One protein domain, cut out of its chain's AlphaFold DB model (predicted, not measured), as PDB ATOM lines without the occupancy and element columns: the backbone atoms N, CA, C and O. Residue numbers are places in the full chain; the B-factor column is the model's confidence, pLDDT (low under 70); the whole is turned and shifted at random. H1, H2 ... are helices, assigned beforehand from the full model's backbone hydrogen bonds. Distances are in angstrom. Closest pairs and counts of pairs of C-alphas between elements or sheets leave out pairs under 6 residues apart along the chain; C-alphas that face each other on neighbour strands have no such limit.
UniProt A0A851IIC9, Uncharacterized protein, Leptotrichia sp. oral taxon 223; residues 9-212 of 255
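What this domain is: This is residues 9 to 212 of the 255 residues of an uncharacterized protein of Leptotrichia sp. oral taxon 223 (UniProt A0A851IIC9). H8, the longest helix, forms one side of a splayed four-helix bundle with H4, H7 and H2; H4 and H7 lie between H8 and H2, and H2 runs through the middle of the domain. H6 crosses H7, small H3 packs on H4, and H1 makes a corner with H2, from which its residues 9 to 15 stick out. The printed part has 204 residues, with eight named helices, H1 to H8 in chain order, and no named strand: the class is all helix. It is compact, with a radius of gyration of the C-alphas of 18.3 A, and spans 54 by 40 by 32 A.

Where its parts are: Find C-alpha 184 at (-45.950, -18.550, -27.593); from there H8, residues 184 to 210, runs 38.9 A to C-alpha 210 at (-30.234, -54.122, -26.277). H7 is residues 152 to 176, 36.1 A; H2 is residues 30 to 52, 32.3 A; H4 is residues 86 to 102, 24.0 A. H6 holds residues 122 to 143, 30.8 A, and H1 residues 9 to 28, 29.0 A, from C-alpha 9 at (-61.472, -36.162, 17.437). The short ones are H3, residues 60 to 65, 8.9 A, and H5, residues 114 to 119, 9.9 A.

How they stand to each other: Start at H8, whose residues 186 to 197 alone touch H4; the closest C-alphas, of Ile 88 and Thr 197, are 6.1 A apart. These two run opposite ways at a steep tilt of 35.2 degrees, only just past shallow. H8 and H7 are close but not clearly touching, with C-alphas 172 and 194 closest at 7.2 A. H2 and H8 are apart. H2 touches H7 at a shallow tilt of 23 degrees, opposite ways, with C-alphas 38 and 171 closest at 4.7 A. It also touches H4 at a shallow tilt of 31 degrees, opposite ways, with C-alphas 46 and 93 closest at 6.3 A. H6 touches H7 at a steep tilt of 58 degrees, with C-alphas 136 and 166 closest at 5.3 A. H3 touches H4 at Leu 63 and Phe 93, their closest C-alphas, 5.2 A. H1 touches H6 at Tyr 23 and Phe 123, 6.4 A between closest C-alphas; H1 and H2 touch only at the corner, only just, with 3 pairs of C-alphas within 8 A. H5 only just touches H2, with closest C-alphas 36 and 119 at 6.7 A. Each O i to N i+4 pair is within hydrogen-bond range in H1, H2, H3, H4, H6, H7 and H8; H5 has 0 of 2, but 2 of 3 O i to N i+3 pairs.

The domain as a whole: The C-alphas farthest apart, of Gln 10 and Glu 210, are 58.4 A apart. The printed part has no cut. The links H3 to H4 and H4 to H5 are long. Look for pLDDT under 70 at residue 60, residues 62 to 67 and residues 106 to 117; the mean of the printed part is 87.0.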
ATOM      1  N   LYS A   9     -60.897 -35.303  18.493       83.81
ATOM      2  CA  LYS A   9     -61.472 -36.162  17.437       83.81
ATOM      3  C   LYS A   9     -62.553 -35.457  16.612       83.81
ATOM      4  O   LYS A   9     -62.654 -35.675  15.410       83.81
ATOM      5  N   GLN A  10     -63.381 -34.619  17.241       84.56
ATOM      6  CA  GLN A  10     -64.386 -33.829  16.520       84.56
ATOM      7  C   GLN A  10     -63.746 -32.770  15.618       84.56
ATOM      8  O   GLN A  10     -64.208 -32.589  14.494       84.56
ATOM      9  N   LYS A  11     -62.686 -32.098  16.085       85.81
ATOM     10  CA  LYS A  11     -61.928 -31.132  15.280       85.81
ATOM     11  C   LYS A  11     -61.264 -31.813  14.077       85.81
ATOM     12  O   LYS A  11     -61.483 -31.371  12.956       85.81
ATOM     13  N   GLU A  12     -60.584 -32.939  14.296       84.94
ATOM     14  CA  GLU A  12     -59.969 -33.757  13.236       84.94
ATOM     15  C   GLU A  12     -61.009 -34.203  12.191       84.94
ATOM     16  O   GLU A  12     -60.793 -34.064  10.989       84.94
ATOM     17  N   LYS A  13     -62.191 -34.661  12.632       85.75
ATOM     18  CA  LYS A  13     -63.280 -35.048  11.720       85.75
ATOM     19  C   LYS A  13     -63.787 -33.865  10.885       85.75
ATOM     20  O   LYS A  13     -64.057 -34.042   9.702       85.75
ATOM     21  N   ARG A  14     -63.925 -32.674  11.478       86.88
ATOM     22  CA  ARG A  14     -64.355 -31.461  10.755       86.88
ATOM     23  C   ARG A  14     -63.317 -31.021   9.723       86.88
ATOM     24  O   ARG A  14     -63.693 -30.714   8.598       86.88
ATOM     25  N   GLU A  15     -62.035 -31.042  10.081       86.38
ATOM     26  CA  GLU A  15     -60.937 -30.735   9.154       86.38
ATOM     27  C   GLU A  15     -60.915 -31.706   7.966       86.38
ATOM     28  O   GLU A  15     -60.781 -31.277   6.822       86.38
ATOM     29  N   LEU A  16     -61.121 -33.003   8.214       86.56
ATOM     30  CA  LEU A  16     -61.164 -34.021   7.162       86.56
ATOM     31  C   LEU A  16     -62.361 -33.836   6.217       86.56
ATOM     32  O   LEU A  16     -62.201 -33.936   5.002       86.56
ATOM     33  N   VAL A  17     -63.543 -33.506   6.752       88.06
ATOM     34  CA  VAL A  17     -64.727 -33.185   5.937       88.06
ATOM     35  C   VAL A  17     -64.482 -31.942   5.079       88.06
ATOM     36  O   VAL A  17     -64.812 -31.962   3.898       88.06
ATOM     37  N   SER A  18     -63.855 -30.897   5.631       86.19
ATOM     38  CA  SER A  18     -63.491 -29.695   4.865       86.19
ATOM     39  C   SER A  18     -62.562 -30.037   3.700       86.19
ATOM     40  O   SER A  18     -62.876 -29.712   2.562       86.19
ATOM     41  N   LYS A  19     -61.477 -30.783   3.955       86.69
ATOM     42  CA  LYS A  19     -60.547 -31.228   2.904       86.69
ATOM     43  C   LYS A  19     -61.236 -32.063   1.820       86.69
ATOM     44  O   LYS A  19     -60.867 -31.958   0.653       86.69
ATOM     45  N   ALA A  20     -62.211 -32.893   2.192       87.00
ATOM     46  CA  ALA A  20     -62.971 -33.708   1.244       87.00
ATOM     47  C   ALA A  20     -63.904 -32.861   0.364       87.00
ATOM     48  O   ALA A  20     -64.047 -33.148  -0.823       87.00
ATOM     49  N   LEU A  21     -64.521 -31.816   0.927       87.75
ATOM     50  CA  LEU A  21     -65.329 -30.860   0.168       87.75
ATOM     51  C   LEU A  21     -64.464 -30.044  -0.798       87.75
ATOM     52  O   LEU A  21     -64.808 -29.964  -1.976       87.75
ATOM     53  N   ASP A  22     -63.319 -29.540  -0.331       85.62
ATOM     54  CA  ASP A  22     -62.348 -28.833  -1.174       85.62
ATOM     55  C   ASP A  22     -61.877 -29.733  -2.330       85.62
ATOM     56  O   ASP A  22     -61.873 -29.326  -3.490       85.62
ATOM     57  N   TYR A  23     -61.567 -31.003  -2.038       87.56
ATOM     58  CA  TYR A  23     -61.206 -31.981  -3.065       87.56
ATOM     59  C   TYR A  23     -62.345 -32.241  -4.054       87.56
ATOM     60  O   TYR A  23     -62.093 -32.366  -5.248       87.56
ATOM     61  N   LYS A  24     -63.600 -32.316  -3.594       88.44
ATOM     62  CA  LYS A  24     -64.751 -32.500  -4.488       88.44
ATOM     63  C   LYS A  24     -64.840 -31.352  -5.494       88.44
ATOM     64  O   LYS A  24     -65.023 -31.613  -6.681       88.44
ATOM     65  N   GLU A  25     -64.665 -30.113  -5.043       86.50
ATOM     66  CA  GLU A  25     -64.645 -28.942  -5.923       86.50
ATOM     67  C   GLU A  25     -63.456 -28.981  -6.894       86.50
ATOM     68  O   GLU A  25     -63.654 -28.866  -8.103       86.50
ATOM     69  N   PHE A  26     -62.244 -29.240  -6.395       86.75
ATOM     70  CA  PHE A  26     -61.037 -29.399  -7.213       86.75
ATOM     71  C   PHE A  26     -61.193 -30.496  -8.277       86.75
ATOM     72  O   PHE A  26     -60.858 -30.302  -9.444       86.75
ATOM     73  N   SER A  27     -61.759 -31.646  -7.904       85.19
ATOM     74  CA  SER A  27     -61.910 -32.806  -8.787       85.19
ATOM     75  C   SER A  27     -62.821 -32.537  -9.990       85.19
ATOM     76  O   SER A  27     -62.653 -33.170 -11.033       85.19
ATOM     77  N   ALA A  28     -63.744 -31.575  -9.869       88.88
ATOM     78  CA  ALA A  28     -64.604 -31.125 -10.959       88.88
ATOM     79  C   ALA A  28     -63.900 -30.127 -11.902       88.88
ATOM     80  O   ALA A  28     -64.302 -29.969 -13.056       88.88
ATOM     81  N   GLN A  29     -62.827 -29.471 -11.452       88.25
ATOM     82  CA  GLN A  29     -62.090 -28.466 -12.218       88.25
ATOM     83  C   GLN A  29     -60.957 -29.106 -13.029       88.25
ATOM     84  O   GLN A  29     -59.789 -29.069 -12.641       88.25
ATOM     85  N   LYS A  30     -61.284 -29.661 -14.208       87.88
ATOM     86  CA  LYS A  30     -60.300 -30.332 -15.086       87.88
ATOM     87  C   LYS A  30     -59.046 -29.480 -15.340       87.88
ATOM     88  O   LYS A  30     -57.940 -30.002 -15.279       87.88
ATOM     89  N   ASN A  31     -59.213 -28.180 -15.600       87.19
ATOM     90  CA  ASN A  31     -58.093 -27.273 -15.866       87.19
ATOM     91  C   ASN A  31     -57.133 -27.168 -14.671       87.19
ATOM     92  O   ASN A  31     -55.935 -27.373 -14.836       87.19
ATOM     93  N   GLU A  32     -57.658 -26.889 -13.476       86.69
ATOM     94  CA  GLU A  32     -56.836 -26.733 -12.272       86.69
ATOM     95  C   GLU A  32     -56.167 -28.053 -11.889       86.69
ATOM     96  O   GLU A  32     -54.977 -28.091 -11.581       86.69
ATOM     97  N   LYS A  33     -56.892 -29.164 -12.033       89.56
ATOM     98  CA  LYS A  33     -56.354 -30.508 -11.832       89.56
ATOM     99  C   LYS A  33     -55.130 -30.782 -12.702       89.56
ATOM    100  O   LYS A  33     -54.110 -31.257 -12.205       89.56
ATOM    101  N   THR A  34     -55.203 -30.435 -13.985       91.00
ATOM    102  CA  THR A  34     -54.076 -30.575 -14.910       91.00
ATOM    103  C   THR A  34     -52.886 -29.694 -14.517       91.00
ATOM    104  O   THR A  34     -51.742 -30.156 -14.552       91.00
ATOM    105  N   LYS A  35     -53.125 -28.448 -14.088       90.69
ATOM    106  CA  LYS A  35     -52.061 -27.549 -13.608       90.69
ATOM    107  C   LYS A  35     -51.360 -28.113 -12.372       90.69
ATOM    108  O   LYS A  35     -50.137 -28.255 -12.369       90.69
ATOM    109  N   VAL A  36     -52.128 -28.526 -11.364       90.19
ATOM    110  CA  VAL A  36     -51.595 -29.100 -10.121       90.19
ATOM    111  C   VAL A  36     -50.812 -30.383 -10.400       90.19
ATOM    112  O   VAL A  36     -49.668 -30.510  -9.965       90.19
ATOM    113  N   PHE A  37     -51.357 -31.321 -11.179       93.31
ATOM    114  CA  PHE A  37     -50.678 -32.592 -11.444       93.31
ATOM    115  C   PHE A  37     -49.457 -32.469 -12.355       93.31
ATOM    116  O   PHE A  37     -48.465 -33.155 -12.100       93.31
ATOM    117  N   SER A  38     -49.471 -31.582 -13.355       93.81
ATOM    118  CA  SER A  38     -48.263 -31.292 -14.143       93.81
ATOM    119  C   SER A  38     -47.154 -30.702 -13.262       93.81
ATOM    120  O   SER A  38     -46.013 -31.163 -13.332       93.81
ATOM    121  N   MET A  39     -47.487 -29.775 -12.355       91.56
ATOM    122  CA  MET A  39     -46.531 -29.206 -11.399       91.56
ATOM    123  C   MET A  39     -46.000 -30.229 -10.394       91.56
ATOM    124  O   MET A  39     -44.795 -30.254 -10.132       91.56
ATOM    125  N   MET A  40     -46.862 -31.090  -9.843       92.75
ATOM    126  CA  MET A  40     -46.451 -32.163  -8.929       92.75
ATOM    127  C   MET A  40     -45.513 -33.155  -9.618       92.75
ATOM    128  O   MET A  40     -44.489 -33.526  -9.045       92.75
ATOM    129  N   ALA A  41     -45.830 -33.568 -10.845       95.81
ATOM    130  CA  ALA A  41     -44.994 -34.474 -11.622       95.81
ATOM    131  C   ALA A  41     -43.615 -33.870 -11.908       95.81
ATOM    132  O   ALA A  41     -42.596 -34.475 -11.572       95.81
ATOM    133  N   LEU A  42     -43.575 -32.642 -12.433       93.31
ATOM    134  CA  LEU A  42     -42.323 -31.976 -12.786       93.31
ATOM    135  C   LEU A  42     -41.461 -31.667 -11.551       93.31
ATOM    136  O   LEU A  42     -40.251 -31.866 -11.566       93.31
ATOM    137  N   SER A  43     -42.086 -31.262 -10.443       90.25
ATOM    138  CA  SER A  43     -41.394 -31.001  -9.178       90.25
ATOM    139  C   SER A  43     -40.806 -32.276  -8.564       90.25
ATOM    140  O   SER A  43     -39.700 -32.249  -8.023       90.25
ATOM    141  N   ASN A  44     -41.505 -33.411  -8.657       93.25
ATOM    142  CA  ASN A  44     -40.956 -34.695  -8.225       93.25
ATOM    143  C   ASN A  44     -39.834 -35.186  -9.151       93.25
ATOM    144  O   ASN A  44     -38.842 -35.713  -8.651       93.25
ATOM    145  N   LEU A  45     -39.932 -34.936 -10.461       93.50
ATOM    146  CA  LEU A  45     -38.857 -35.206 -11.417       93.50
ATOM    147  C   LEU A  45     -37.584 -34.413 -11.062       93.50
ATOM    148  O   LEU A  45     -36.505 -34.987 -10.937       93.50
ATOM    149  N   CYS A  46     -37.727 -33.114 -10.782       90.38
ATOM    150  CA  CYS A  46     -36.662 -32.239 -10.288       90.38
ATOM    151  C   CYS A  46     -36.008 -32.760  -8.998       90.38
ATOM    152  O   CYS A  46     -34.782 -32.873  -8.913       90.38
ATOM    153  N   LYS A  47     -36.822 -33.110  -7.992       89.56
ATOM    154  CA  LYS A  47     -36.338 -33.677  -6.722       89.56
ATOM    155  C   LYS A  47     -35.588 -34.985  -6.937       89.56
ATOM    156  O   LYS A  47     -34.572 -35.216  -6.284       89.56
ATOM    157  N   HIS A  48     -36.073 -35.828  -7.843       92.31
ATOM    158  CA  HIS A  48     -35.433 -37.093  -8.151       92.31
ATOM    159  C   HIS A  48     -34.065 -36.884  -8.806       92.31
ATOM    160  O   HIS A  48     -33.090 -37.457  -8.328       92.31
ATOM    161  N   TYR A  49     -33.954 -36.001  -9.808       90.94
ATOM    162  CA  TYR A  49     -32.656 -35.644 -10.389       90.94
ATOM    163  C   TYR A  49     -31.678 -35.143  -9.328       90.94
ATOM    164  O   TYR A  49     -30.565 -35.652  -9.243       90.94
ATOM    165  N   ARG A  50     -32.098 -34.209  -8.466       87.69
ATOM    166  CA  ARG A  50     -31.241 -33.704  -7.384       87.69
ATOM    167  C   ARG A  50     -30.732 -34.831  -6.484       87.69
ATOM    168  O   ARG A  50     -29.534 -34.917  -6.230       87.69
ATOM    169  N   ASN A  51     -31.644 -35.662  -5.986       89.00
ATOM    170  CA  ASN A  51     -31.337 -36.633  -4.939       89.00
ATOM    171  C   ASN A  51     -30.584 -37.855  -5.479       89.00
ATOM    172  O   ASN A  51     -29.637 -38.308  -4.844       89.00
ATOM    173  N   TYR A  52     -30.998 -38.397  -6.626       89.62
ATOM    174  CA  TYR A  52     -30.401 -39.615  -7.172       89.62
ATOM    175  C   TYR A  52     -29.075 -39.333  -7.888       89.62
ATOM    176  O   TYR A  52     -28.100 -40.035  -7.641       89.62
ATOM    177  N   PHE A  53     -28.999 -38.276  -8.704       88.50
ATOM    178  CA  PHE A  53     -27.765 -37.936  -9.427       88.50
ATOM    179  C   PHE A  53     -26.768 -37.180  -8.532       88.50
ATOM    180  O   PHE A  53     -25.659 -36.857  -8.962       88.50
ATOM    181  N   ASN A  54     -27.165 -36.878  -7.289       83.88
ATOM    182  CA  ASN A  54     -26.360 -36.178  -6.295       83.88
ATOM    183  C   ASN A  54     -25.717 -34.904  -6.876       83.88
ATOM    184  O   ASN A  54     -24.501 -34.716  -6.820       83.88
ATOM    185  N   ILE A  55     -26.535 -34.078  -7.535       81.88
ATOM    186  CA  ILE A  55     -26.055 -32.889  -8.248       81.88
ATOM    187  C   ILE A  55     -25.713 -31.815  -7.204       81.88
ATOM    188  O   ILE A  55     -26.619 -31.340  -6.511       81.88
ATOM    189  N   PRO A  56     -24.434 -31.421  -7.060       75.25
ATOM    190  CA  PRO A  56     -24.036 -30.463  -6.039       75.25
ATOM    191  C   PRO A  56     -24.578 -29.067  -6.364       75.25
ATOM    192  O   PRO A  56     -24.635 -28.664  -7.525       75.25
ATOM    193  N   GLY A  57     -24.948 -28.315  -5.325       73.81
ATOM    194  CA  GLY A  57     -25.358 -26.915  -5.465       73.81
ATOM    195  C   GLY A  57     -26.767 -26.692  -6.026       73.81
ATOM    196  O   GLY A  57     -27.081 -25.566  -6.386       73.81
ATOM    197  N   ILE A  58     -27.615 -27.728  -6.097       74.62
ATOM    198  CA  ILE A  58     -29.037 -27.586  -6.451       74.62
ATOM    199  C   ILE A  58     -29.881 -27.494  -5.172       74.62
ATOM    200  O   ILE A  58     -30.130 -28.508  -4.516       74.62
ATOM    201  N   THR A  59     -30.359 -26.300  -4.815       73.81
ATOM    202  CA  THR A  59     -31.347 -26.100  -3.734       73.81
ATOM    203  C   THR A  59     -32.764 -25.969  -4.290       73.81
ATOM    204  O   THR A  59     -32.928 -25.725  -5.481       73.81
ATOM    205  N   ASP A  60     -33.793 -26.094  -3.437       67.62
ATOM    206  CA  ASP A  60     -35.189 -25.846  -3.840       67.62
ATOM    207  C   ASP A  60     -35.389 -24.421  -4.405       67.62
ATOM    208  O   ASP A  60     -36.158 -24.237  -5.344       67.62
ATOM    209  N   GLU A  61     -34.646 -23.427  -3.909       70.44
ATOM    210  CA  GLU A  61     -34.657 -22.055  -4.444       70.44
ATOM    211  C   GLU A  61     -34.058 -21.980  -5.852       70.44
ATOM    212  O   GLU A  61     -34.604 -21.308  -6.728       70.44
ATOM    213  N   ASN A  62     -32.970 -22.713  -6.114       69.06
ATOM    214  CA  ASN A  62     -32.391 -22.782  -7.454       69.06
ATOM    215  C   ASN A  62     -33.368 -23.414  -8.466       69.06
ATOM    216  O   ASN A  62     -33.415 -22.978  -9.618       69.06
ATOM    217  N   LEU A  63     -34.205 -24.370  -8.024       65.75
ATOM    218  CA  LEU A  63     -35.279 -24.950  -8.849       65.75
ATOM    219  C   LEU A  63     -36.288 -23.890  -9.295       65.75
ATOM    220  O   LEU A  63     -36.687 -23.877 -10.455       65.75
ATOM    221  N   VAL A  64     -36.710 -23.024  -8.369       66.06
ATOM    222  CA  VAL A  64     -37.742 -22.007  -8.616       66.06
ATOM    223  C   VAL A  64     -37.203 -20.875  -9.482       66.06
ATOM    224  O   VAL A  64     -37.901 -20.415 -10.385       66.06
ATOM    225  N   ASN A  65     -35.945 -20.483  -9.286       69.44
ATOM    226  CA  ASN A  65     -35.319 -19.401 -10.048       69.44
ATOM    227  C   ASN A  65     -34.950 -19.806 -11.487       69.44
ATOM    228  O   ASN A  65     -34.686 -18.941 -12.318       69.44
ATOM    229  N   GLY A  66     -34.926 -21.106 -11.804       62.69
ATOM    230  CA  GLY A  66     -34.775 -21.627 -13.167       62.69
ATOM    231  C   GLY A  66     -33.366 -21.514 -13.761       62.69
ATOM    232  O   GLY A  66     -33.005 -22.305 -14.629       62.69
ATOM    233  N   ASP A  67     -32.511 -20.615 -13.284       65.62
ATOM    234  CA  ASP A  67     -31.138 -20.461 -13.778       65.62
ATOM    235  C   ASP A  67     -30.119 -21.211 -12.931       65.62
ATOM    236  O   ASP A  67     -29.217 -20.651 -12.312       65.62
ATOM    237  N   THR A  68     -30.246 -22.537 -12.957       72.56
ATOM    238  CA  THR A  68     -29.237 -23.417 -12.370       72.56
ATOM    239  C   THR A  68     -28.363 -24.022 -13.456       72.56
ATOM    240  O   THR A  68     -28.858 -24.685 -14.371       72.56
ATOM    241  N   LYS A  69     -27.050 -23.794 -13.379       83.50
ATOM    242  CA  LYS A  69     -26.080 -24.471 -14.245       83.50
ATOM    243  C   LYS A  69     -25.842 -25.878 -13.702       83.50
ATOM    244  O   LYS A  69     -25.376 -26.027 -12.578       83.50
ATOM    245  N   ILE A  70     -26.139 -26.893 -14.509       86.44
ATOM    246  CA  ILE A  70     -25.879 -28.289 -14.147       86.44
ATOM    247  C   ILE A  70     -24.436 -28.625 -14.542       86.44
ATOM    248  O   ILE A  70     -24.088 -28.456 -15.715       86.44
ATOM    249  N   PRO A  71     -23.567 -29.021 -13.592       87.50
ATOM    250  CA  PRO A  71     -22.218 -29.463 -13.922       87.50
ATOM    251  C   PRO A  71     -22.267 -30.759 -14.736       87.50
ATOM    252  O   PRO A  71     -23.237 -31.512 -14.651       87.50
ATOM    253  N   VAL A  72     -21.201 -31.025 -15.495       90.56
ATOM    254  CA  VAL A  72     -21.054 -32.290 -16.227       90.56
ATOM    255  C   VAL A  72     -21.095 -33.445 -15.233       90.56
ATOM    256  O   VAL A  72     -20.321 -33.480 -14.272       90.56
ATOM    257  N   LEU A  73     -22.017 -34.368 -15.463       90.62
ATOM    258  CA  LEU A  73     -22.233 -35.540 -14.640       90.62
ATOM    259  C   LEU A  73     -21.175 -36.588 -14.966       90.62
ATOM    260  O   LEU A  73     -20.800 -36.801 -16.118       90.62
ATOM    261  N   THR A  74     -20.712 -37.272 -13.929       91.44
ATOM    262  CA  THR A  74     -19.727 -38.353 -14.038       91.44
ATOM    263  C   THR A  74     -20.281 -39.634 -13.422       91.44
ATOM    264  O   THR A  74     -21.350 -39.624 -12.814       91.44
ATOM    265  N   GLU A  75     -19.532 -40.731 -13.498       88.56
ATOM    266  CA  GLU A  75     -19.900 -41.999 -12.848       88.56
ATOM    267  C   GLU A  75     -20.057 -41.866 -11.323       88.56
ATOM    268  O   GLU A  75     -20.794 -42.628 -10.704       88.56
ATOM    269  N   LYS A  76     -19.426 -40.851 -10.706       88.00
ATOM    270  CA  LYS A  76     -19.637 -40.520  -9.285       88.00
ATOM    271  C   LYS A  76     -21.058 -40.024  -8.997       88.00
ATOM    272  O   LYS A  76     -21.498 -40.080  -7.852       88.00
ATOM    273  N   ASN A  77     -21.742 -39.500 -10.012       88.56
ATOM    274  CA  ASN A  77     -23.101 -38.974  -9.934       88.56
ATOM    275  C   ASN A  77     -24.133 -40.032 -10.324       88.56
ATOM    276  O   ASN A  77     -25.119 -40.225  -9.621       88.56
ATOM    277  N   THR A  78     -23.931 -40.696 -11.464       87.69
ATOM    278  CA  THR A  78     -24.895 -41.647 -12.027       87.69
ATOM    279  C   THR A  78     -24.217 -42.586 -13.023       87.69
ATOM    280  O   THR A  78     -23.316 -42.170 -13.750       87.69
ATOM    281  N   LEU A  79     -24.694 -43.832 -13.118       88.69
ATOM    282  CA  LEU A  79     -24.261 -44.772 -14.165       88.69
ATOM    283  C   LEU A  79     -24.739 -44.357 -15.568       88.69
ATOM    284  O   LEU A  79     -24.259 -44.876 -16.567       88.69
ATOM    285  N   TRP A  80     -25.658 -43.392 -15.650       90.19
ATOM    286  CA  TRP A  80     -26.234 -42.888 -16.899       90.19
ATOM    287  C   TRP A  80     -25.521 -41.639 -17.434       90.19
ATOM    288  O   TRP A  80     -26.037 -40.963 -18.324       90.19
ATOM    289  N   CYS A  81     -24.347 -41.287 -16.895       86.56
ATOM    290  CA  CYS A  81     -23.638 -40.052 -17.249       86.56
ATOM    291  C   CYS A  81     -23.246 -39.986 -18.735       86.56
ATOM    292  O   CYS A  81     -23.190 -38.904 -19.316       86.56
ATOM    293  N   THR A  82     -23.054 -41.136 -19.384       89.62
ATOM    294  CA  THR A  82     -22.750 -41.245 -20.820       89.62
ATOM    295  C   THR A  82     -23.843 -40.655 -21.716       89.62
ATOM    296  O   THR A  82     -23.537 -40.172 -22.808       89.62
ATOM    297  N   PHE A  83     -25.094 -40.598 -21.246       92.12
ATOM    298  CA  PHE A  83     -26.218 -40.027 -21.994       92.12
ATOM    299  C   PHE A  83     -26.255 -38.495 -22.004       92.12
ATOM    300  O   PHE A  83     -27.033 -37.926 -22.779       92.12
ATOM    301  N   LYS A  84     -25.402 -37.833 -21.204       92.12
ATOM    302  CA  LYS A  84     -25.283 -36.366 -21.112       92.12
ATOM    303  C   LYS A  84     -26.630 -35.689 -20.822       92.12
ATOM    304  O   LYS A  84     -27.183 -34.950 -21.642       92.12
ATOM    305  N   LEU A  85     -27.201 -36.010 -19.660       92.62
ATOM    306  CA  LEU A  85     -28.540 -35.574 -19.247       92.62
ATOM    307  C   LEU A  85     -28.600 -34.123 -18.733       92.62
ATOM    308  O   LEU A  85     -29.676 -33.649 -18.383       92.62
ATOM    309  N   GLU A  86     -27.491 -33.384 -18.713       91.62
ATOM    310  CA  GLU A  86     -27.389 -32.048 -18.115       91.62
ATOM    311  C   GLU A  86     -28.355 -31.033 -18.746       91.62
ATOM    312  O   GLU A  86     -29.039 -30.318 -18.013       91.62
ATOM    313  N   ASP A  87     -28.473 -30.995 -20.084       91.62
ATOM    314  CA  ASP A  87     -29.424 -30.100 -20.782       91.62
ATOM    315  C   ASP A  87     -30.875 -30.467 -20.439       91.62
ATOM    316  O   ASP A  87     -31.702 -29.578 -20.244       91.62
ATOM    317  N   ILE A  88     -31.196 -31.760 -20.314       93.31
ATOM    318  CA  ILE A  88     -32.542 -32.225 -19.939       93.31
ATOM    319  C   ILE A  88     -32.867 -31.826 -18.504       93.31
ATOM    320  O   ILE A  88     -33.932 -31.268 -18.238       93.31
ATOM    321  N   ILE A  89     -31.937 -32.060 -17.585       91.88
ATOM    322  CA  ILE A  89     -32.084 -31.716 -16.173       91.88
ATOM    323  C   ILE A  89     -32.258 -30.200 -16.025       91.88
ATOM    324  O   ILE A  89     -33.216 -29.742 -15.403       91.88
ATOM    325  N   GLN A  90     -31.403 -29.407 -16.679       90.25
ATOM    326  CA  GLN A  90     -31.505 -27.949 -16.669       90.25
ATOM    327  C   GLN A  90     -32.840 -27.462 -17.244       90.25
ATOM    328  O   GLN A  90     -33.465 -26.550 -16.696       90.25
ATOM    329  N   ARG A  91     -33.311 -28.072 -18.340       92.12
ATOM    330  CA  ARG A  91     -34.620 -27.752 -18.920       92.12
ATOM    331  C   ARG A  91     -35.774 -28.109 -18.005       92.12
ATOM    332  O   ARG A  91     -36.748 -27.368 -17.976       92.12
ATOM    333  N   THR A  92     -35.651 -29.198 -17.257       92.19
ATOM    334  CA  THR A  92     -36.660 -29.625 -16.288       92.19
ATOM    335  C   THR A  92     -36.832 -28.560 -15.204       92.19
ATOM    336  O   THR A  92     -37.952 -28.128 -14.947       92.19
ATOM    337  N   PHE A  93     -35.729 -28.053 -14.642       89.62
ATOM    338  CA  PHE A  93     -35.775 -26.978 -13.645       89.62
ATOM    339  C   PHE A  93     -36.366 -25.683 -14.210       89.62
ATOM    340  O   PHE A  93     -37.308 -25.133 -13.652       89.62
ATOM    341  N   ARG A  94     -35.908 -25.243 -15.385       90.31
ATOM    342  CA  ARG A  94     -36.472 -24.068 -16.075       90.31
ATOM    343  C   ARG A  94     -37.945 -24.227 -16.439       90.31
ATOM    344  O   ARG A  94     -38.681 -23.242 -16.465       90.31
ATOM    345  N   ALA A  95     -38.376 -25.445 -16.758       92.62
ATOM    346  CA  ALA A  95     -39.770 -25.727 -17.043       92.62
ATOM    347  C   ALA A  95     -40.641 -25.486 -15.801       92.62
ATOM    348  O   ALA A  95     -41.724 -24.930 -15.949       92.62
ATOM    349  N   VAL A  96     -40.156 -25.789 -14.589       90.56
ATOM    350  CA  VAL A  96     -40.875 -25.468 -13.343       90.56
ATOM    351  C   VAL A  96     -41.127 -23.965 -13.242       90.56
ATOM    352  O   VAL A  96     -42.282 -23.561 -13.137       90.56
ATOM    353  N   SER A  97     -40.090 -23.131 -13.360       87.62
ATOM    354  CA  SER A  97     -40.230 -21.666 -13.290       87.62
ATOM    355  C   SER A  97     -41.199 -21.120 -14.337       87.62
ATOM    356  O   SER A  97     -42.023 -20.256 -14.046       87.62
ATOM    357  N   ARG A  98     -41.144 -21.655 -15.562       90.81
ATOM    358  CA  ARG A  98     -42.043 -21.241 -16.647       90.81
ATOM    359  C   ARG A  98     -43.491 -21.635 -16.398       90.81
ATOM    360  O   ARG A  98     -44.372 -20.860 -16.739       90.81
ATOM    361  N   LEU A  99     -43.751 -22.807 -15.820       90.31
ATOM    362  CA  LEU A  99     -45.113 -23.204 -15.457       90.31
ATOM    363  C   LEU A  99     -45.640 -22.410 -14.269       90.31
ATOM    364  O   LEU A  99     -46.820 -22.086 -14.256       90.31
ATOM    365  N   ILE A 100     -44.779 -22.063 -13.308       86.75
ATOM    366  CA  ILE A 100     -45.154 -21.157 -12.218       86.75
ATOM    367  C   ILE A 100     -45.662 -19.836 -12.800       86.75
ATOM    368  O   ILE A 100     -46.731 -19.382 -12.405       86.75
ATOM    369  N   GLN A 101     -44.943 -19.285 -13.780       86.94
ATOM    370  CA  GLN A 101     -45.353 -18.063 -14.469       86.94
ATOM    371  C   GLN A 101     -46.646 -18.250 -15.276       86.94
ATOM    372  O   GLN A 101     -47.607 -17.507 -15.134       86.94
ATOM    373  N   GLU A 102     -46.707 -19.292 -16.106       89.94
ATOM    374  CA  GLU A 102     -47.857 -19.547 -16.985       89.94
ATOM    375  C   GLU A 102     -49.152 -19.858 -16.212       89.94
ATOM    376  O   GLU A 102     -50.254 -19.629 -16.705       89.94
ATOM    377  N   TYR A 103     -49.048 -20.403 -14.998       88.25
ATOM    378  CA  TYR A 103     -50.198 -20.735 -14.154       88.25
ATOM    379  C   TYR A 103     -50.569 -19.644 -13.147       88.25
ATOM    380  O   TYR A 103     -51.537 -19.826 -12.391       88.25
ATOM    381  N   GLU A 104     -49.837 -18.529 -13.155       82.81
ATOM    382  CA  GLU A 104     -49.968 -17.439 -12.188       82.81
ATOM    383  C   GLU A 104     -49.847 -17.971 -10.750       82.81
ATOM    384  O   GLU A 104     -50.731 -17.813  -9.891       82.81
ATOM    385  N   TYR A 105     -48.802 -18.770 -10.544       78.25
ATOM    386  CA  TYR A 105     -48.411 -19.368  -9.272       78.25
ATOM    387  C   TYR A 105     -47.216 -18.608  -8.662       78.25
ATOM    388  O   TYR A 105     -46.583 -19.114  -7.739       78.25
ATOM    389  N   GLU A 106     -46.861 -17.408  -9.137       65.00
ATOM    390  CA  GLU A 106     -45.711 -16.653  -8.603       65.00
ATOM    391  C   GLU A 106     -45.859 -16.344  -7.104       65.00
ATOM    392  O   GLU A 106     -44.870 -16.262  -6.379       65.00
ATOM    393  N   ASP A 107     -47.101 -16.303  -6.621       57.50
ATOM    394  CA  ASP A 107     -47.479 -16.082  -5.226       57.50
ATOM    395  C   ASP A 107     -47.633 -17.387  -4.408       57.50
ATOM    396  O   ASP A 107     -48.363 -17.433  -3.420       57.50
ATOM    397  N   LEU A 108     -46.908 -18.464  -4.745       51.12
ATOM    398  CA  LEU A 108     -46.884 -19.726  -3.973       51.12
ATOM    399  C   LEU A 108     -46.444 -19.569  -2.496       51.12
ATOM    400  O   LEU A 108     -46.568 -20.517  -1.717       51.12
ATOM    401  N   GLN A 109     -45.934 -18.398  -2.099       47.34
ATOM    402  CA  GLN A 109     -45.627 -18.027  -0.709       47.34
ATOM    403  C   GLN A 109     -46.764 -17.262  -0.012       47.34
ATOM    404  O   GLN A 109     -46.685 -17.026   1.190       47.34
ATOM    405  N   ASN A 110     -47.828 -16.886  -0.725       53.69
ATOM    406  CA  ASN A 110     -48.988 -16.201  -0.172       53.69
ATOM    407  C   ASN A 110     -49.940 -17.229   0.471       53.69
ATOM    408  O   ASN A 110     -50.686 -17.903  -0.241       53.69
ATOM    409  N   PRO A 111     -49.986 -17.368   1.810       51.44
ATOM    410  CA  PRO A 111     -50.806 -18.384   2.478       51.44
ATOM    411  C   PRO A 111     -52.319 -18.207   2.248       51.44
ATOM    412  O   PRO A 111     -53.091 -19.120   2.553       51.44
ATOM    413  N   ASN A 112     -52.744 -17.064   1.697       47.78
ATOM    414  CA  ASN A 112     -54.134 -16.768   1.360       47.78
ATOM    415  C   ASN A 112     -54.518 -17.196  -0.068       47.78
ATOM    416  O   ASN A 112     -55.705 -17.191  -0.399       47.78
ATOM    417  N   GLN A 113     -53.564 -17.615  -0.911       55.59
ATOM    418  CA  GLN A 113     -53.880 -18.168  -2.227       55.59
ATOM    419  C   GLN A 113     -54.537 -19.550  -2.081       55.59
ATOM    420  O   GLN A 113     -53.947 -20.503  -1.565       55.59
ATOM    421  N   ARG A 114     -55.769 -19.682  -2.596       55.91
ATOM    422  CA  ARG A 114     -56.545 -20.939  -2.612       55.91
ATOM    423  C   ARG A 114     -55.747 -22.108  -3.227       55.91
ATOM    424  O   ARG A 114     -55.796 -23.213  -2.700       55.91
ATOM    425  N   LYS A 115     -54.928 -21.806  -4.242       61.25
ATOM    426  CA  LYS A 115     -54.121 -22.733  -5.057       61.25
ATOM    427  C   LYS A 115     -53.093 -23.567  -4.258       61.25
ATOM    428  O   LYS A 115     -52.851 -24.719  -4.595       61.25
ATOM    429  N   ILE A 116     -52.519 -23.057  -3.155       58.44
ATOM    430  CA  ILE A 116     -51.539 -23.814  -2.330       58.44
ATOM    431  C   ILE A 116     -52.218 -24.921  -1.508       58.44
ATOM    432  O   ILE A 116     -51.596 -25.939  -1.185       58.44
ATOM    433  N   LYS A 117     -53.496 -24.733  -1.149       67.50
ATOM    434  CA  LYS A 117     -54.247 -25.720  -0.362       67.50
ATOM    435  C   LYS A 117     -54.446 -27.013  -1.144       67.50
ATOM    436  O   LYS A 117     -54.374 -28.076  -0.533       67.50
ATOM    437  N   ASP A 118     -54.590 -26.928  -2.462       71.25
ATOM    438  CA  ASP A 118     -54.798 -28.091  -3.327       71.25
ATOM    439  C   ASP A 118     -53.557 -28.991  -3.366       71.25
ATOM    440  O   ASP A 118     -53.666 -30.195  -3.144       71.25
ATOM    441  N   PHE A 119     -52.354 -28.415  -3.488       75.19
ATOM    442  CA  PHE A 119     -51.091 -29.171  -3.415       75.19
ATOM    443  C   PHE A 119     -50.877 -29.893  -2.075       75.19
ATOM    444  O   PHE A 119     -50.185 -30.909  -2.021       75.19
ATOM    445  N   LYS A 120     -51.438 -29.359  -0.983       80.31
ATOM    446  CA  LYS A 120     -51.328 -29.921   0.376       80.31
ATOM    447  C   LYS A 120     -52.547 -30.760   0.776       80.31
ATOM    448  O   LYS A 120     -52.572 -31.304   1.884       80.31
ATOM    449  N   ASN A 121     -53.557 -30.860  -0.085       86.44
ATOM    450  CA  ASN A 121     -54.752 -31.638   0.191       86.44
ATOM    451  C   ASN A 121     -54.420 -33.135   0.107       86.44
ATOM    452  O   ASN A 121     -53.899 -33.630  -0.890       86.44
ATOM    453  N   GLU A 122     -54.743 -33.872   1.167       86.62
ATOM    454  CA  GLU A 122     -54.438 -35.300   1.284       86.62
ATOM    455  C   GLU A 122     -55.090 -36.132   0.171       86.62
ATOM    456  O   GLU A 122     -54.463 -37.049  -0.354       86.62
ATOM    457  N   PHE A 123     -56.305 -35.779  -0.258       89.25
ATOM    458  CA  PHE A 123     -56.995 -36.480  -1.342       89.25
ATOM    459  C   PHE A 123     -56.320 -36.251  -2.700       89.25
ATOM    460  O   PHE A 123     -56.186 -37.197  -3.473       89.25
ATOM    461  N   VAL A 124     -55.823 -35.035  -2.953       90.94
ATOM    462  CA  VAL A 124     -55.053 -34.698  -4.165       90.94
ATOM    463  C   VAL A 124     -53.731 -35.469  -4.187       90.94
ATOM    464  O   VAL A 124     -53.378 -36.064  -5.204       90.94
ATOM    465  N   ILE A 125     -53.031 -35.537  -3.050       91.62
ATOM    466  CA  ILE A 125     -51.787 -36.311  -2.904       91.62
ATOM    467  C   ILE A 125     -52.039 -37.805  -3.142       91.62
ATOM    468  O   ILE A 125     -51.269 -38.457  -3.849       91.62
ATOM    469  N   VAL A 126     -53.118 -38.356  -2.579       93.19
ATOM    470  CA  VAL A 126     -53.503 -39.760  -2.783       93.19
ATOM    471  C   VAL A 126     -53.846 -40.027  -4.246       93.19
ATOM    472  O   VAL A 126     -53.430 -41.052  -4.787       93.19
ATOM    473  N   GLU A 127     -54.574 -39.127  -4.908       94.75
ATOM    474  CA  GLU A 127     -54.901 -39.266  -6.327       94.75
ATOM    475  C   GLU A 127     -53.641 -39.226  -7.204       94.75
ATOM    476  O   GLU A 127     -53.438 -40.126  -8.024       94.75
ATOM    477  N   PHE A 128     -52.750 -38.256  -6.974       95.25
ATOM    478  CA  PHE A 128     -51.448 -38.186  -7.638       95.25
ATOM    479  C   PHE A 128     -50.633 -39.467  -7.433       95.25
ATOM    480  O   PHE A 128     -50.124 -40.045  -8.393       95.25
ATOM    481  N   SER A 129     -50.567 -39.957  -6.194       95.12
ATOM    482  CA  SER A 129     -49.867 -41.196  -5.853       95.12
ATOM    483  C   SER A 129     -50.424 -42.397  -6.622       95.12
ATOM    484  O   SER A 129     -49.651 -43.180  -7.164       95.12
ATOM    485  N   LYS A 130     -51.751 -42.522  -6.759       96.31
ATOM    486  CA  LYS A 130     -52.368 -43.599  -7.552       96.31
ATOM    487  C   LYS A 130     -51.968 -43.539  -9.027       96.31
ATOM    488  O   LYS A 130     -51.643 -44.579  -9.592       96.31
ATOM    489  N   MET A 131     -51.959 -42.351  -9.636       95.81
ATOM    490  CA  MET A 131     -51.488 -42.192 -11.019       95.81
ATOM    491  C   MET A 131     -50.011 -42.562 -11.155       95.81
ATOM    492  O   MET A 131     -49.657 -43.330 -12.042       95.81
ATOM    493  N   TYR A 132     -49.171 -42.082 -10.237       97.12
ATOM    494  CA  TYR A 132     -47.751 -42.427 -10.190       97.12
ATOM    495  C   TYR A 132     -47.510 -43.929 -10.052       97.12
ATOM    496  O   TYR A 132     -46.732 -44.491 -10.816       97.12
ATOM    497  N   GLN A 133     -48.198 -44.602  -9.130       96.56
ATOM    498  CA  GLN A 133     -48.047 -46.046  -8.955       96.56
ATOM    499  C   GLN A 133     -48.506 -46.829 -10.184       96.56
ATOM    500  O   GLN A 133     -47.875 -47.829 -10.521       96.56
ATOM    501  N   LYS A 134     -49.563 -46.374 -10.868       97.06
ATOM    502  CA  LYS A 134     -50.017 -46.987 -12.119       97.06
ATOM    503  C   LYS A 134     -48.934 -46.896 -13.198       97.06
ATOM    504  O   LYS A 134     -48.521 -47.931 -13.711       97.06
ATOM    505  N   GLU A 135     -48.423 -45.695 -13.467       96.75
ATOM    506  CA  GLU A 135     -47.371 -45.480 -14.472       96.75
ATOM    507  C   GLU A 135     -46.101 -46.276 -14.137       96.75
ATOM    508  O   GLU A 135     -45.515 -46.957 -14.977       96.75
ATOM    509  N   LEU A 136     -45.702 -46.249 -12.863       96.00
ATOM    510  CA  LEU A 136     -44.536 -46.972 -12.375       96.00
ATOM    511  C   LEU A 136     -44.700 -48.491 -12.530       96.00
ATOM    512  O   LEU A 136     -43.728 -49.180 -12.834       96.00
ATOM    513  N   MET A 137     -45.900 -49.025 -12.292       94.69
ATOM    514  CA  MET A 137     -46.187 -50.452 -12.434       94.69
ATOM    515  C   MET A 137     -46.154 -50.884 -13.902       94.69
ATOM    516  O   MET A 137     -45.560 -51.918 -14.197       94.69
ATOM    517  N   GLU A 138     -46.718 -50.086 -14.809       95.25
ATOM    518  CA  GLU A 138     -46.672 -50.338 -16.256       95.25
ATOM    519  C   GLU A 138     -45.221 -50.388 -16.760       95.25
ATOM    520  O   GLU A 138     -44.817 -51.358 -17.405       95.25
ATOM    521  N   LEU A 139     -44.391 -49.415 -16.366       94.31
ATOM    522  CA  LEU A 139     -42.967 -49.399 -16.709       94.31
ATOM    523  C   LEU A 139     -42.201 -50.571 -16.083       94.31
ATOM    524  O   LEU A 139     -41.404 -51.219 -16.756       94.31
ATOM    525  N   LYS A 140     -42.447 -50.893 -14.806       91.56
ATOM    526  CA  LYS A 140     -41.819 -52.052 -14.149       91.56
ATOM    527  C   LYS A 140     -42.212 -53.373 -14.795       91.56
ATOM    528  O   LYS A 140     -41.396 -54.285 -14.803       91.56
ATOM    529  N   PHE A 141     -43.432 -53.492 -15.306       90.19
ATOM    530  CA  PHE A 141     -43.859 -54.676 -16.039       90.19
ATOM    531  C   PHE A 141     -43.136 -54.765 -17.389       90.19
ATOM    532  O   PHE A 141     -42.534 -55.796 -17.683       90.19
ATOM    533  N   GLY A 142     -43.103 -53.669 -18.155       89.44
ATOM    534  CA  GLY A 142     -42.422 -53.612 -19.454       89.44
ATOM    535  C   GLY A 142     -40.913 -53.859 -19.366       89.44
ATOM    536  O   GLY A 142     -40.358 -54.604 -20.174       89.44
ATOM    537  N   PHE A 143     -40.255 -53.299 -18.346       88.50
ATOM    538  CA  PHE A 143     -38.811 -53.441 -18.146       88.50
ATOM    539  C   PHE A 143     -38.414 -54.556 -17.165       88.50
ATOM    540  O   PHE A 143     -37.227 -54.791 -16.951       88.50
ATOM    541  N   GLY A 144     -39.375 -55.270 -16.574       83.88
ATOM    542  CA  GLY A 144     -39.145 -56.159 -15.428       83.88
ATOM    543  C   GLY A 144     -38.141 -57.281 -15.677       83.88
ATOM    544  O   GLY A 144     -37.374 -57.629 -14.779       83.88
ATOM    545  N   LYS A 145     -38.094 -57.804 -16.906       83.88
ATOM    546  CA  LYS A 145     -37.111 -58.819 -17.314       83.88
ATOM    547  C   LYS A 145     -35.678 -58.272 -17.396       83.88
ATOM    548  O   LYS A 145     -34.743 -58.996 -17.078       83.88
ATOM    549  N   TYR A 146     -35.513 -56.986 -17.705       84.19
ATOM    550  CA  TYR A 146     -34.213 -56.306 -17.766       84.19
ATOM    551  C   TYR A 146     -33.758 -55.759 -16.401       84.19
ATOM    552  O   TYR A 146     -32.602 -55.393 -16.230       84.19
ATOM    553  N   LEU A 147     -34.658 -55.685 -15.409       78.56
ATOM    554  CA  LEU A 147     -34.355 -55.128 -14.084       78.56
ATOM    555  C   LEU A 147     -33.473 -56.023 -13.213       78.56
ATOM    556  O   LEU A 147     -32.948 -55.557 -12.201       78.56
ATOM    557  N   LYS A 148     -33.343 -57.307 -13.551       79.19
ATOM    558  CA  LYS A 148     -32.495 -58.223 -12.791       79.19
ATOM    559  C   LYS A 148     -31.031 -57.897 -13.079       79.19
ATOM    560  O   LYS A 148     -30.648 -57.660 -14.214       79.19
ATOM    561  N   SER A 149     -30.194 -57.904 -12.052       79.00
ATOM    562  CA  SER A 149     -28.745 -57.837 -12.220       79.00
ATOM    563  C   SER A 149     -28.073 -58.452 -11.003       79.00
ATOM    564  O   SER A 149     -28.576 -58.330  -9.887       79.00
ATOM    565  N   ASN A 150     -26.921 -59.090 -11.203       76.50
ATOM    566  CA  ASN A 150     -26.062 -59.509 -10.093       76.50
ATOM    567  C   ASN A 150     -25.262 -58.334  -9.499       76.50
ATOM    568  O   ASN A 150     -24.635 -58.483  -8.448       76.50
ATOM    569  N   TYR A 151     -25.318 -57.163 -10.139       79.19
ATOM    570  CA  TYR A 151     -24.738 -55.912  -9.664       79.19
ATOM    571  C   TYR A 151     -25.841 -55.028  -9.079       79.19
ATOM    572  O   TYR A 151     -26.703 -54.507  -9.794       79.19
ATOM    573  N   LYS A 152     -25.811 -54.846  -7.754       82.69
ATOM    574  CA  LYS A 152     -26.833 -54.083  -7.019       82.69
ATOM    575  C   LYS A 152     -26.898 -52.629  -7.474       82.69
ATOM    576  O   LYS A 152     -27.968 -52.028  -7.480       82.69
ATOM    577  N   GLU A 153     -25.757 -52.063  -7.846       84.12
ATOM    578  CA  GLU A 153     -25.616 -50.698  -8.333       84.12
ATOM    579  C   GLU A 153     -26.332 -50.516  -9.677       84.12
ATOM    580  O   GLU A 153     -27.057 -49.537  -9.848       84.12
ATOM    581  N   THR A 154     -26.205 -51.486 -10.589       84.50
ATOM    582  CA  THR A 154     -26.894 -51.494 -11.887       84.50
ATOM    583  C   THR A 154     -28.397 -51.674 -11.717       84.50
ATOM    584  O   THR A 154     -29.174 -50.903 -12.273       84.50
ATOM    585  N   GLU A 155     -28.822 -52.640 -10.894       87.75
ATOM    586  CA  GLU A 155     -30.242 -52.836 -10.577       87.75
ATOM    587  C   GLU A 155     -30.854 -51.564  -9.972       87.75
ATOM    588  O   GLU A 155     -31.945 -51.140 -10.360       87.75
ATOM    589  N   LYS A 156     -30.144 -50.920  -9.036       90.06
ATOM    590  CA  LYS A 156     -30.563 -49.637  -8.470       90.06
ATOM    591  C   LYS A 156     -30.662 -48.578  -9.564       90.06
ATOM    592  O   LYS A 156     -31.699 -47.938  -9.675       90.06
ATOM    593  N   ALA A 157     -29.636 -48.416 -10.396       90.38
ATOM    594  CA  ALA A 157     -29.622 -47.383 -11.425       90.38
ATOM    595  C   ALA A 157     -30.752 -47.526 -12.453       90.38
ATOM    596  O   ALA A 157     -31.335 -46.520 -12.857       90.38
ATOM    597  N   LEU A 158     -31.108 -48.756 -12.828       91.00
ATOM    598  CA  LEU A 158     -32.258 -49.037 -13.689       91.00
ATOM    599  C   LEU A 158     -33.583 -48.663 -13.015       91.00
ATOM    600  O   LEU A 158     -34.433 -48.013 -13.623       91.00
ATOM    601  N   LYS A 159     -33.761 -49.030 -11.738       92.19
ATOM    602  CA  LYS A 159     -34.977 -48.693 -10.979       92.19
ATOM    603  C   LYS A 159     -35.177 -47.185 -10.849       92.19
ATOM    604  O   LYS A 159     -36.307 -46.722 -10.974       92.19
ATOM    605  N   GLU A 160     -34.107 -46.431 -10.622       93.75
ATOM    606  CA  GLU A 160     -34.164 -44.971 -10.483       93.75
ATOM    607  C   GLU A 160     -34.497 -44.301 -11.835       93.75
ATOM    608  O   GLU A 160     -35.327 -43.395 -11.889       93.75
ATOM    609  N   MET A 161     -33.991 -44.821 -12.964       94.19
ATOM    610  CA  MET A 161     -34.423 -44.350 -14.292       94.19
ATOM    611  C   MET A 161     -35.904 -44.601 -14.567       94.19
ATOM    612  O   MET A 161     -36.587 -43.721 -15.088       94.19
ATOM    613  N   ILE A 162     -36.438 -45.759 -14.169       94.75
ATOM    614  CA  ILE A 162     -37.875 -46.036 -14.296       94.75
ATOM    615  C   ILE A 162     -38.711 -45.024 -13.497       94.75
ATOM    616  O   ILE A 162     -39.784 -44.617 -13.944       94.75
ATOM    617  N   VAL A 163     -38.226 -44.576 -12.335       96.06
ATOM    618  CA  VAL A 163     -38.896 -43.524 -11.555       96.06
ATOM    619  C   VAL A 163     -38.905 -42.189 -12.308       96.06
ATOM    620  O   VAL A 163     -39.946 -41.528 -12.348       96.06
ATOM    621  N   LEU A 164     -37.789 -41.804 -12.940       96.12
ATOM    622  CA  LEU A 164     -37.731 -40.611 -13.794       96.12
ATOM    623  C   LEU A 164     -38.723 -40.697 -14.959       96.12
ATOM    624  O   LEU A 164     -39.460 -39.740 -15.204       96.12
ATOM    625  N   PHE A 165     -38.785 -41.847 -15.636       96.88
ATOM    626  CA  PHE A 165     -39.738 -42.088 -16.719       96.88
ATOM    627  C   PHE A 165     -41.179 -41.913 -16.235       96.88
ATOM    628  O   PHE A 165     -41.936 -41.167 -16.847       96.88
ATOM    629  N   ALA A 166     -41.541 -42.503 -15.092       97.56
ATOM    630  CA  ALA A 166     -42.899 -42.423 -14.557       97.56
ATOM    631  C   ALA A 166     -43.345 -40.976 -14.271       97.56
ATOM    632  O   ALA A 166     -44.442 -40.569 -14.657       97.56
ATOM    633  N   TYR A 167     -42.502 -40.169 -13.616       98.00
ATOM    634  CA  TYR A 167     -42.843 -38.764 -13.366       98.00
ATOM    635  C   TYR A 167     -42.939 -37.954 -14.658       98.00
ATOM    636  O   TYR A 167     -43.844 -37.129 -14.798       98.00
ATOM    637  N   TYR A 168     -42.029 -38.188 -15.601       98.19
ATOM    638  CA  TYR A 168     -42.044 -37.498 -16.882       98.19
ATOM    639  C   TYR A 168     -43.284 -37.835 -17.717       98.19
ATOM    640  O   TYR A 168     -43.917 -36.918 -18.233       98.19
ATOM    641  N   GLU A 169     -43.684 -39.105 -17.797       97.50
ATOM    642  CA  GLU A 169     -44.875 -39.519 -18.549       97.50
ATOM    643  C   GLU A 169     -46.149 -38.892 -17.980       97.50
ATOM    644  O   GLU A 169     -46.990 -38.390 -18.728       97.50
ATOM    645  N   ILE A 170     -46.274 -38.820 -16.651       97.31
ATOM    646  CA  ILE A 170     -47.394 -38.113 -16.020       97.31
ATOM    647  C   ILE A 170     -47.364 -36.635 -16.393       97.31
ATOM    648  O   ILE A 170     -48.384 -36.100 -16.822       97.31
ATOM    649  N   PHE A 171     -46.210 -35.975 -16.265       97.38
ATOM    650  CA  PHE A 171     -46.068 -34.575 -16.657       97.38
ATOM    651  C   PHE A 171     -46.490 -34.354 -18.118       97.38
ATOM    652  O   PHE A 171     -47.317 -33.484 -18.396       97.38
ATOM    653  N   LYS A 172     -45.963 -35.170 -19.034       97.31
ATOM    654  CA  LYS A 172     -46.226 -35.098 -20.471       97.31
ATOM    655  C   LYS A 172     -47.716 -35.268 -20.775       97.31
ATOM    656  O   LYS A 172     -48.285 -34.416 -21.452       97.31
ATOM    657  N   LYS A 173     -48.368 -36.290 -20.209       95.56
ATOM    658  CA  LYS A 173     -49.813 -36.536 -20.374       95.56
ATOM    659  C   LYS A 173     -50.659 -35.361 -19.880       95.56
ATOM    660  O   LYS A 173     -51.633 -34.999 -20.528       95.56
ATOM    661  N   GLN A 174     -50.288 -34.742 -18.756       93.88
ATOM    662  CA  GLN A 174     -51.009 -33.576 -18.237       93.88
ATOM    663  C   GLN A 174     -50.807 -32.342 -19.127       93.88
ATOM    664  O   GLN A 174     -51.756 -31.620 -19.416       93.88
ATOM    665  N   ILE A 175     -49.580 -32.078 -19.578       93.31
ATOM    666  CA  ILE A 175     -49.268 -30.829 -20.277       93.31
ATOM    667  C   ILE A 175     -49.721 -30.827 -21.739       93.31
ATOM    668  O   ILE A 175     -49.989 -29.760 -22.285       93.31
ATOM    669  N   GLN A 176     -49.810 -31.996 -22.382       90.69
ATOM    670  CA  GLN A 176     -50.020 -32.120 -23.827       90.69
ATOM    671  C   GLN A 176     -51.295 -31.417 -24.311       90.69
ATOM    672  O   GLN A 176     -51.235 -30.647 -25.271       90.69
ATOM    673  N   ASP A 177     -52.400 -31.580 -23.584       83.44
ATOM    674  CA  ASP A 177     -53.683 -30.931 -23.888       83.44
ATOM    675  C   ASP A 177     -53.697 -29.429 -23.550       83.44
ATOM    676  O   ASP A 177     -54.607 -28.707 -23.954       83.44
ATOM    677  N   LYS A 178     -52.697 -28.944 -22.805       87.19
ATOM    678  CA  LYS A 178     -52.590 -27.559 -22.323       87.19
ATOM    679  C   LYS A 178     -51.610 -26.701 -23.105       87.19
ATOM    680  O   LYS A 178     -51.681 -25.481 -23.021       87.19
ATOM    681  N   LEU A 179     -50.725 -27.302 -23.901       90.88
ATOM    682  CA  LEU A 179     -49.687 -26.565 -24.631       90.88
ATOM    683  C   LEU A 179     -50.247 -25.454 -25.527       90.88
ATOM    684  O   LEU A 179     -49.554 -24.467 -25.757       90.88
ATOM    685  N   ASN A 180     -51.461 -25.606 -26.058       89.62
ATOM    686  CA  ASN A 180     -52.081 -24.594 -26.917       89.62
ATOM    687  C   ASN A 180     -52.590 -23.372 -26.147       89.62
ATOM    688  O   ASN A 180     -52.639 -22.297 -26.739       89.62
ATOM    689  N   ASP A 181     -52.880 -23.533 -24.855       91.44
ATOM    690  CA  ASP A 181     -53.319 -22.456 -23.966       91.44
ATOM    691  C   ASP A 181     -52.135 -21.566 -23.542       91.44
ATOM    692  O   ASP A 181     -52.339 -20.488 -22.996       91.44
ATOM    693  N   PHE A 182     -50.896 -22.012 -23.784       93.75
ATOM    694  CA  PHE A 182     -49.702 -21.323 -23.305       93.75
ATOM    695  C   PHE A 182     -49.281 -20.174 -24.213       93.75
ATOM    696  O   PHE A 182     -49.375 -20.247 -25.446       93.75
ATOM    697  N   SER A 183     -48.665 -19.164 -23.602       94.50
ATOM    698  CA  SER A 183     -47.930 -18.120 -24.304       94.50
ATOM    699  C   SER A 183     -46.957 -18.719 -25.329       94.50
ATOM    700  O   SER A 183     -46.346 -19.773 -25.119       94.50
ATOM    701  N   LYS A 184     -46.775 -18.045 -26.474       95.19
ATOM    702  CA  LYS A 184     -45.950 -18.550 -27.593       95.19
ATOM    703  C   LYS A 184     -44.564 -19.019 -27.133       95.19
ATOM    704  O   LYS A 184     -44.104 -20.078 -27.568       95.19
ATOM    705  N   ASN A 185     -43.933 -18.250 -26.246       93.56
ATOM    706  CA  ASN A 185     -42.594 -18.526 -25.731       93.56
ATOM    707  C   ASN A 185     -42.575 -19.772 -24.833       93.56
ATOM    708  O   ASN A 185     -41.744 -20.659 -25.046       93.56
ATOM    709  N   ASN A 186     -43.503 -19.887 -23.879       93.88
ATOM    710  CA  ASN A 186     -43.568 -21.054 -22.996       93.88
ATOM    711  C   ASN A 186     -44.018 -22.309 -23.742       93.88
ATOM    712  O   ASN A 186     -43.417 -23.366 -23.563       93.88
ATOM    713  N   ARG A 187     -44.968 -22.196 -24.673       95.88
ATOM    714  CA  ARG A 187     -45.367 -23.296 -25.558       95.88
ATOM    715  C   ARG A 187     -44.183 -23.860 -26.339       95.88
ATOM    716  O   ARG A 187     -43.992 -25.075 -26.379       95.88
ATOM    717  N   MET A 188     -43.383 -22.995 -26.966       96.31
ATOM    718  CA  MET A 188     -42.198 -23.420 -27.721       96.31
ATOM    719  C   MET A 188     -41.164 -24.083 -26.806       96.31
ATOM    720  O   MET A 188     -40.601 -25.124 -27.157       96.31
ATOM    721  N   TYR A 189     -40.952 -23.515 -25.617       95.44
ATOM    722  CA  TYR A 189     -40.047 -24.080 -24.628       95.44
ATOM    723  C   TYR A 189     -40.474 -25.487 -24.202       95.44
ATOM    724  O   TYR A 189     -39.668 -26.414 -24.270       95.44
ATOM    725  N   MET A 190     -41.744 -25.664 -23.827       96.06
ATOM    726  CA  MET A 190     -42.286 -26.949 -23.381       96.06
ATOM    727  C   MET A 190     -42.250 -27.997 -24.490       96.06
ATOM    728  O   MET A 190     -41.813 -29.115 -24.242       96.06
ATOM    729  N   LYS A 191     -42.599 -27.635 -25.733       96.44
ATOM    730  CA  LYS A 191     -42.455 -28.540 -26.887       96.44
ATOM    731  C   LYS A 191     -41.012 -29.001 -27.077       96.44
ATOM    732  O   LYS A 191     -40.765 -30.185 -27.293       96.44
ATOM    733  N   THR A 192     -40.060 -28.078 -26.960       96.81
ATOM    734  CA  THR A 192     -38.631 -28.393 -27.086       96.81
ATOM    735  C   THR A 192     -38.156 -29.283 -25.941       96.81
ATOM    736  O   THR A 192     -37.415 -30.233 -26.177       96.81
ATOM    737  N   PHE A 193     -38.578 -28.985 -24.710       96.25
ATOM    738  CA  PHE A 193     -38.287 -29.810 -23.543       96.25
ATOM    739  C   PHE A 193     -38.817 -31.232 -23.735       96.25
ATOM    740  O   PHE A 193     -38.033 -32.166 -23.648       96.25
ATOM    741  N   ILE A 194     -40.096 -31.390 -24.090       97.38
ATOM    742  CA  ILE A 194     -40.711 -32.699 -24.338       97.38
ATOM    743  C   ILE A 194     -39.936 -33.455 -25.417       97.38
ATOM    744  O   ILE A 194     -39.443 -34.539 -25.145       97.38
ATOM    745  N   THR A 195     -39.727 -32.843 -26.585       97.50
ATOM    746  CA  THR A 195     -39.052 -33.490 -27.725       97.50
ATOM    747  C   THR A 195     -37.641 -33.967 -27.371       97.50
ATOM    748  O   THR A 195     -37.238 -35.073 -27.727       97.50
ATOM    749  N   LYS A 196     -36.863 -33.133 -26.671       97.19
ATOM    750  CA  LYS A 196     -35.497 -33.489 -26.275       97.19
ATOM    751  C   LYS A 196     -35.476 -34.587 -25.214       97.19
ATOM    752  O   LYS A 196     -34.625 -35.471 -25.296       97.19
ATOM    753  N   THR A 197     -36.382 -34.524 -24.241       97.38
ATOM    754  CA  THR A 197     -36.481 -35.533 -23.184       97.38
ATOM    755  C   THR A 197     -36.941 -36.870 -23.748       97.38
ATOM    756  O   THR A 197     -36.297 -37.868 -23.454       97.38
ATOM    757  N   ASP A 198     -37.955 -36.882 -24.620       97.81
ATOM    758  CA  ASP A 198     -38.423 -38.082 -25.324       97.81
ATOM    759  C   ASP A 198     -37.263 -38.778 -26.029       97.81
ATOM    760  O   ASP A 198     -36.971 -39.934 -25.747       97.81
ATOM    761  N   ARG A 199     -36.520 -38.044 -26.867       97.31
ATOM    762  CA  ARG A 199     -35.365 -38.602 -27.578       97.31
ATOM    763  C   ARG A 199     -34.344 -39.225 -26.625       97.31
ATOM    764  O   ARG A 199     -33.865 -40.323 -26.875       97.31
ATOM    765  N   LYS A 200     -34.004 -38.531 -25.535       96.44
ATOM    766  CA  LYS A 200     -33.024 -39.027 -24.560       96.44
ATOM    767  C   LYS A 200     -33.526 -40.235 -23.782       96.44
ATOM    768  O   LYS A 200     -32.736 -41.107 -23.445       96.44
ATOM    769  N   PHE A 201     -34.815 -40.277 -23.472       96.44
ATOM    770  CA  PHE A 201     -35.405 -41.388 -22.744       96.44
ATOM    771  C   PHE A 201     -35.542 -42.617 -23.635       96.44
ATOM    772  O   PHE A 201     -35.236 -43.702 -23.157       96.44
ATOM    773  N   GLU A 202     -35.890 -42.463 -24.913       96.12
ATOM    774  CA  GLU A 202     -35.860 -43.573 -25.873       96.12
ATOM    775  C   GLU A 202     -34.439 -44.118 -26.065       96.12
ATOM    776  O   GLU A 202     -34.246 -45.315 -25.905       96.12
ATOM    777  N   GLU A 203     -33.421 -43.258 -26.234       95.81
ATOM    778  CA  GLU A 203     -32.011 -43.698 -26.289       95.81
ATOM    779  C   GLU A 203     -31.626 -44.561 -25.065       95.81
ATOM    780  O   GLU A 203     -30.920 -45.559 -25.190       95.81
ATOM    781  N   ILE A 204     -32.096 -44.198 -23.865       94.50
ATOM    782  CA  ILE A 204     -31.842 -44.979 -22.645       94.50
ATOM    783  C   ILE A 204     -32.628 -46.295 -22.647       94.50
ATOM    784  O   ILE A 204     -32.080 -47.329 -22.268       94.50
ATOM    785  N   LYS A 205     -33.904 -46.272 -23.045       94.00
ATOM    786  CA  LYS A 205     -34.750 -47.473 -23.113       94.00
ATOM    787  C   LYS A 205     -34.190 -48.489 -24.107       94.00
ATOM    788  O   LYS A 205     -34.155 -49.671 -23.772       94.00
ATOM    789  N   ASP A 206     -33.705 -48.036 -25.260       93.38
ATOM    790  CA  ASP A 206     -33.083 -48.886 -26.275       93.38
ATOM    791  C   ASP A 206     -31.859 -49.601 -25.706       93.38
ATOM    792  O   ASP A 206     -31.785 -50.821 -25.783       93.38
ATOM    793  N   VAL A 207     -30.968 -48.890 -25.006       91.06
ATOM    794  CA  VAL A 207     -29.800 -49.514 -24.354       91.06
ATOM    795  C   VAL A 207     -30.202 -50.549 -23.296       91.06
ATOM    796  O   VAL A 207     -29.547 -51.583 -23.163       91.06
ATOM    797  N   ILE A 208     -31.289 -50.315 -22.553       89.19
ATOM    798  CA  ILE A 208     -31.815 -51.305 -21.597       89.19
ATOM    799  C   ILE A 208     -32.298 -52.566 -22.330       89.19
ATOM    800  O   ILE A 208     -32.077 -53.675 -21.848       89.19
ATOM    801  N   ILE A 209     -32.955 -52.404 -23.481       89.56
ATOM    802  CA  ILE A 209     -33.490 -53.510 -24.283       89.56
ATOM    803  C   ILE A 209     -32.365 -54.271 -24.996       89.56
ATOM    804  O   ILE A 209     -32.358 -55.502 -24.964       89.56
ATOM    805  N   GLU A 210     -31.410 -53.562 -25.600       86.31
ATOM    806  CA  GLU A 210     -30.234 -54.122 -26.277       86.31
ATOM    807  C   GLU A 210     -29.356 -54.937 -25.327       86.31
ATOM    808  O   GLU A 210     -28.833 -55.981 -25.718       86.31
ATOM    809  N   GLY A 211     -29.248 -54.514 -24.062       79.75
ATOM    810  CA  GLY A 211     -28.572 -55.285 -23.016       79.75
ATOM    811  C   GLY A 211     -29.184 -56.671 -22.774       79.75
ATOM    812  O   GLY A 211     -28.503 -57.557 -22.258       79.75
ATOM    813  N   GLY A 212     -30.436 -56.883 -23.192       81.12
ATOM    814  CA  GLY A 212     -31.124 -58.166 -23.120       81.12
ATOM    815  C   GLY A 212     -31.526 -58.579 -21.703       81.12
ATOM    816  O   GLY A 212     -31.245 -57.910 -20.708       81.12
TER     817      GLY A 212